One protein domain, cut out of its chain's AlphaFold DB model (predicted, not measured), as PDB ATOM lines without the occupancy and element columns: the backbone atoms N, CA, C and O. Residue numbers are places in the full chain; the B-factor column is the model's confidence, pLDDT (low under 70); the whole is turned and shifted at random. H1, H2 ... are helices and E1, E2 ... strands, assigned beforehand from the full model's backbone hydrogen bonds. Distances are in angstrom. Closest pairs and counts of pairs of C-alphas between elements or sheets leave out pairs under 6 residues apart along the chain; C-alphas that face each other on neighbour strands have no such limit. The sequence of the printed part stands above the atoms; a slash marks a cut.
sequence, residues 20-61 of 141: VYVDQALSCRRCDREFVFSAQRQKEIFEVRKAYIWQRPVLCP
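Overview. This is residues 20 to 61 of the 141 residues of the protein "Putative zinc-binding domain protein" of Lysobacter gummosus (UniProt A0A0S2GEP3). A small hairpin of two short strands, E1 and E2, runs on through a tight link into one helix, H1, toward the opposite end of an elongated shape, and a tail without named elements, residues 49 to 61, folds back from the end of H1 toward the hairpin. The printed part has 42 residues, with the named elements in the order E1, E2, H1; the two strands form an antiparallel sheet in the order E1 - E2. The class is mixed, helices and strands, with under half of the residues in named elements. The whole is compact, with a radius of gyration of the C-alphas of 10.3 A, and spans 28 by 16 by 15 A.

Along the chain. E1 is residues 24 to 27, 10.1 A from first to last C-alpha, and begins at C-alpha 24 at (-17.862, 0.137, -36.091). E2 is residues 34 to 37, 9.8 A long. H1 is residues 39 to 48, 13.2 A long, and ends at C-alpha 48 at (-17.394, 2.626, -55.019).

Arrangement. E1 and E2 are a hairpin, antiparallel at 141 degrees between their directions. C-alphas 27 and 34 face each other at 4.4 A. N 26 and O 35 are within hydrogen-bond range at 2.9 A, as are N 37 and O 24 at 2.8 A. The closest C-alphas of E1 and H1 are those of Gln 24 and Ala 39, 7.8 A apart. In H1 every O i to N i+4 pair is within hydrogen-bond range.

Size, cuts and confidence. The C-alphas farthest apart are those of Val 20 and Cys 31, at 29.0 A. The link from E1 to E2 is short, with 6 residues. The printed part has no cut. The mean pLDDT of the printed part is 90.3, and no printed residue is under 70.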
ATOM      1  N   VAL A  20     -15.329  -9.568 -43.736       77.56
ATOM      2  CA  VAL A  20     -16.624  -8.893 -43.926       77.56
ATOM      3  C   VAL A  20     -16.600  -7.470 -43.375       77.56
ATOM      4  O   VAL A  20     -15.916  -7.186 -42.396       77.56
ATOM      5  N   TYR A  21     -17.373  -6.570 -43.986       84.56
ATOM      6  CA  TYR A  21     -17.633  -5.259 -43.390       84.56
ATOM      7  C   TYR A  21     -18.545  -5.414 -42.172       84.56
ATOM      8  O   TYR A  21     -19.570  -6.094 -42.241       84.56
ATOM      9  N   VAL A  22     -18.187  -4.754 -41.074       86.50
ATOM     10  CA  VAL A  22     -18.914  -4.798 -39.796       86.50
ATOM     11  C   VAL A  22     -19.154  -3.393 -39.289       86.50
ATOM     12  O   VAL A  22     -18.315  -2.525 -39.501       86.50
ATOM     13  N   ASP A  23     -20.267  -3.151 -38.612       90.88
ATOM     14  CA  ASP A  23     -20.527  -1.846 -38.011       90.88
ATOM     15  C   ASP A  23     -19.468  -1.523 -36.947       90.88
ATOM     16  O   ASP A  23     -19.140  -2.351 -36.099       90.88
ATOM     17  N   GLN A  24     -18.907  -0.313 -37.011       90.81
ATOM     18  CA  GLN A  24     -17.862   0.137 -36.091       90.81
ATOM     19  C   GLN A  24     -18.302   1.415 -35.385       90.81
ATOM     20  O   GLN A  24     -18.569   2.419 -36.045       90.81
ATOM     21  N   ALA A  25     -18.333   1.402 -34.053       94.44
ATOM     22  CA  ALA A  25     -18.488   2.619 -33.266       94.44
ATOM     23  C   ALA A  25     -17.200   3.457 -33.341       94.44
ATOM     24  O   ALA A  25     -16.094   2.940 -33.170       94.44
ATOM     25  N   LEU A  26     -17.346   4.747 -33.637       95.06
ATOM     26  CA  LEU A  26     -16.269   5.731 -33.730       95.06
ATOM     27  C   LEU A  26     -16.656   6.999 -32.972       95.06
ATOM     28  O   LEU A  26     -17.831   7.341 -32.903       95.06
ATOM     29  N   SER A  27     -15.667   7.756 -32.505       96.19
ATOM     30  CA  SER A  27     -15.888   9.064 -31.881       96.19
ATOM     31  C   SER A  27     -15.580  10.195 -32.859       96.19
ATOM     32  O   SER A  27     -14.572  10.181 -33.574       96.19
ATOM     33  N   CYS A  28     -16.462  11.191 -32.924       96.75
ATOM     34  CA  CYS A  28     -16.257  12.375 -33.750       96.75
ATOM     35  C   CYS A  28     -15.173  13.267 -33.149       96.75
ATOM     36  O   CYS A  28     -15.357  13.797 -32.065       96.75
ATOM     37  N   ARG A  29     -14.109  13.562 -33.900       95.25
ATOM     38  CA  ARG A  29     -13.010  14.428 -33.437       95.25
ATOM     39  C   ARG A  29     -13.436  15.849 -33.028       95.25
ATOM     40  O   ARG A  29     -12.704  16.509 -32.307       95.25
ATOM     41  N   ARG A  30     -14.562  16.350 -33.548       95.50
ATOM     42  CA  ARG A  30     -15.022  17.729 -33.305       95.50
ATOM     43  C   ARG A  30     -15.947  17.856 -32.098       95.50
ATOM     44  O   ARG A  30     -15.872  18.851 -31.392       95.50
ATOM     45  N   CYS A  31     -16.914  16.950 -31.972       96.25
ATOM     46  CA  CYS A  31     -17.994  17.069 -30.989       96.25
ATOM     47  C   CYS A  31     -18.016  15.926 -29.977       96.25
ATOM     48  O   CYS A  31     -18.966  15.841 -29.207       96.25
ATOM     49  N   ASP A  32     -17.045  15.015 -30.061       95.75
ATOM     50  CA  ASP A  32     -16.860  13.824 -29.225       95.75
ATOM     51  C   ASP A  32     -18.035  12.837 -29.196       95.75
ATOM     52  O   ASP A  32     -17.950  11.778 -28.581       95.75
ATOM     53  N   ARG A  33     -19.112  13.113 -29.940       96.44
ATOM     54  CA  ARG A  33     -20.245  12.200 -30.085       96.44
ATOM     55  C   ARG A  33     -19.830  10.941 -30.828       96.44
ATOM     56  O   ARG A  33     -19.167  11.004 -31.871       96.44
ATOM     57  N   GLU A  34     -20.308   9.818 -30.321       96.81
ATOM     58  CA  GLU A  34     -20.198   8.536 -30.993       96.81
ATOM     59  C   GLU A  34     -21.049   8.510 -32.269       96.81
ATOM     60  O   GLU A  34     -22.112   9.130 -32.367       96.81
ATOM     61  N   PHE A  35     -20.560   7.804 -33.281       96.25
ATOM     62  CA  PHE A  35     -21.281   7.533 -34.513       96.25
ATOM     63  C   PHE A  35     -20.865   6.179 -35.086       96.25
ATOM     64  O   PHE A  35     -19.744   5.713 -34.883       96.25
ATOM     65  N   VAL A  36     -21.766   5.556 -35.842       95.31
ATOM     66  CA  VAL A  36     -21.516   4.244 -36.442       95.31
ATOM     67  C   VAL A  36     -20.963   4.410 -37.854       95.31
ATOM     68  O   VAL A  36     -21.607   4.976 -38.744       95.31
ATOM     69  N   PHE A  37     -19.765   3.881 -38.088       93.44
ATOM     70  CA  PHE A  37     -19.254   3.627 -39.426       93.44
ATOM     71  C   PHE A  37     -19.798   2.287 -39.916       93.44
ATOM     72  O   PHE A  37     -19.162   1.246 -39.770       93.44
ATOM     73  N   SER A  38     -21.011   2.330 -40.467       92.00
ATOM     74  CA  SER A  38     -21.743   1.129 -40.877       92.00
ATOM     75  C   SER A  38     -21.015   0.331 -41.961       92.00
ATOM     76  O   SER A  38     -20.350   0.924 -42.819       92.00
ATOM     77  N   ALA A  39     -21.258  -0.974 -42.008       89.81
ATOM     78  CA  ALA A  39     -20.784  -1.865 -43.059       89.81
ATOM     79  C   ALA A  39     -21.189  -1.391 -44.471       89.81
ATOM     80  O   ALA A  39     -20.398  -1.450 -45.412       89.81
ATOM     81  N   GLN A  40     -22.402  -0.846 -44.623       89.69
ATOM     82  CA  GLN A  40     -22.869  -0.283 -45.894       89.69
ATOM     83  C   GLN A  40     -22.011   0.908 -46.337       89.69
ATOM     84  O   GLN A  40     -21.591   0.986 -47.492       89.69
ATOM     85  N   ARG A  41     -21.712   1.818 -45.407       88.62
ATOM     86  CA  ARG A  41     -20.868   2.985 -45.679       88.62
ATOM     87  C   ARG A  41     -19.411   2.604 -45.940       88.62
ATOM     88  O   ARG A  41     -18.769   3.257 -46.755       88.62
ATOM     89  N   GLN A  42     -18.895   1.558 -45.295       89.81
ATOM     90  CA  GLN A  42     -17.580   0.985 -45.614       89.81
ATOM     91  C   GLN A  42     -17.539   0.495 -47.056       89.81
ATOM     92  O   GLN A  42     -16.664   0.905 -47.813       89.81
ATOM     93  N   LYS A  43     -18.540  -0.295 -47.462       88.31
ATOM     94  CA  LYS A  43     -18.662  -0.781 -48.837       88.31
ATOM     95  C   LYS A  43     -18.682   0.366 -49.846       88.31
ATOM     96  O   LYS A  43     -17.944   0.344 -50.824       88.31
ATOM     97  N   GLU A  44     -19.488   1.396 -49.599       89.94
ATOM     98  CA  GLU A  44     -19.533   2.570 -50.475       89.94
ATOM     99  C   GLU A  44     -18.163   3.271 -50.563       89.94
ATOM    100  O   GLU A  44     -17.682   3.579 -51.652       89.94
ATOM    101  N   ILE A  45     -17.503   3.507 -49.427       87.81
ATOM    102  CA  ILE A  45     -16.219   4.216 -49.379       87.81
ATOM    103  C   ILE A  45     -15.099   3.419 -50.063       87.81
ATOM    104  O   ILE A  45     -14.328   3.992 -50.833       87.81
ATOM    105  N   PHE A  46     -15.005   2.115 -49.818       87.94
ATOM    106  CA  PHE A  46     -13.884   1.307 -50.294       87.94
ATOM    107  C   PHE A  46     -14.111   0.721 -51.688       87.94
ATOM    108  O   PHE A  46     -13.172   0.646 -52.475       87.94
ATOM    109  N   GLU A  47     -15.339   0.337 -52.036       86.56
ATOM    110  CA  GLU A  47     -15.604  -0.329 -53.317       86.56
ATOM    111  C   GLU A  47     -16.059   0.643 -54.402       86.56
ATOM    112  O   GLU A  47     -15.640   0.499 -55.549       86.56
ATOM    113  N   VAL A  48     -16.877   1.643 -54.051       88.31
ATOM    114  CA  VAL A  48     -17.394   2.626 -55.019       88.31
ATOM    115  C   VAL A  48     -16.441   3.807 -55.134       88.31
ATOM    116  O   VAL A  48     -16.001   4.147 -56.227       88.31
ATOM    117  N   ARG A  49     -16.076   4.421 -54.003       86.31
ATOM    118  CA  ARG A  49     -15.183   5.592 -53.988       86.31
ATOM    119  C   ARG A  49     -13.698   5.224 -54.034       86.31
ATOM    120  O   ARG A  49     -12.872   6.127 -54.131       86.31
ATOM    121  N   LYS A  50     -13.369   3.927 -53.956       85.62
ATOM    122  CA  LYS A  50     -12.001   3.381 -54.016       85.62
ATOM    123  C   LYS A  50     -11.037   4.037 -53.014       85.62
ATOM    124  O   LYS A  50      -9.848   4.187 -53.286       85.62
ATOM    125  N   ALA A  51     -11.541   4.445 -51.847       85.25
ATOM    126  CA  ALA A  51     -10.691   4.951 -50.778       85.25
ATOM    127  C   ALA A  51      -9.835   3.820 -50.187       85.25
ATOM    128  O   ALA A  51     -10.219   2.651 -50.209       85.25
ATOM    129  N   TYR A  52      -8.681   4.174 -49.624       84.25
ATOM    130  CA  TYR A  52      -7.799   3.197 -48.988       84.25
ATOM    131  C   TYR A  52      -8.473   2.553 -47.768       84.25
ATOM    132  O   TYR A  52      -9.074   3.249 -46.955       84.25
ATOM    133  N   ILE A  53      -8.336   1.236 -47.615       78.25
ATOM    134  CA  ILE A  53      -9.162   0.440 -46.694       78.25
ATOM    135  C   ILE A  53      -8.945   0.728 -45.201       78.25
ATOM    136  O   ILE A  53      -9.832   0.501 -44.384       78.25
ATOM    137  N   TRP A  54      -7.797   1.302 -44.832       79.94
ATOM    138  CA  TRP A  54      -7.547   1.770 -43.461       79.94
ATOM    139  C   TRP A  54      -8.053   3.191 -43.199       79.94
ATOM    140  O   TRP A  54      -7.971   3.680 -42.069       79.94
ATOM    141  N   GLN A  55      -8.561   3.894 -44.214       83.44
ATOM    142  CA  GLN A  55      -9.139   5.214 -44.003       83.44
ATOM    143  C   GLN A  55     -10.469   5.079 -43.273       83.44
ATOM    144  O   GLN A  55     -11.453   4.561 -43.798       83.44
ATOM    145  N   ARG A  56     -10.500   5.610 -42.053       87.38
ATOM    146  CA  ARG A  56     -11.705   5.683 -41.229       87.38
ATOM    147  C   ARG A  56     -12.180   7.135 -41.160       87.38
ATOM    148  O   ARG A  56     -11.350   8.048 -41.070       87.38
ATOM    149  N   PRO A  57     -13.497   7.387 -41.209       91.94
ATOM    150  CA  PRO A  57     -14.018   8.729 -41.007       91.94
ATOM    151  C   PRO A  57     -13.677   9.206 -39.592       91.94
ATOM    152  O   PRO A  57     -13.815   8.467 -38.625       91.94
ATOM    153  N   VAL A  58     -13.253  10.463 -39.473       93.25
ATOM    154  CA  VAL A  58     -12.914  11.092 -38.179       93.25
ATOM    155  C   VAL A  58     -13.982  12.077 -37.698       93.25
ATOM    156  O   VAL A  58     -13.864  12.643 -36.618       93.25
ATOM    157  N   LEU A  59     -15.015  12.310 -38.511       96.12
ATOM    158  CA  LEU A  59     -16.135  13.195 -38.206       96.12
ATOM    159  C   LEU A  59     -17.447  12.444 -38.390       96.12
ATOM    160  O   LEU A  59     -17.606  11.686 -39.350       96.12
ATOM    161  N   CYS A  60     -18.403  12.724 -37.508       95.12
ATOM    162  CA  CYS A  60     -19.755  12.208 -37.637       95.12
ATOM    163  C   CYS A  60     -20.482  12.824 -38.855       95.12
ATOM    164  O   CYS A  60     -20.047  13.850 -39.400       95.12
ATOM    165  N   PRO A  61     -21.630  12.250 -39.269       93.38
ATOM    166  CA  PRO A  61     -22.427  12.764 -40.386       93.38
ATOM    167  C   PRO A  61     -22.869  14.227 -40.239       93.38
ATOM    168  O   PRO A  61     -23.088  14.884 -41.247       93.38
TER     169      PRO A  61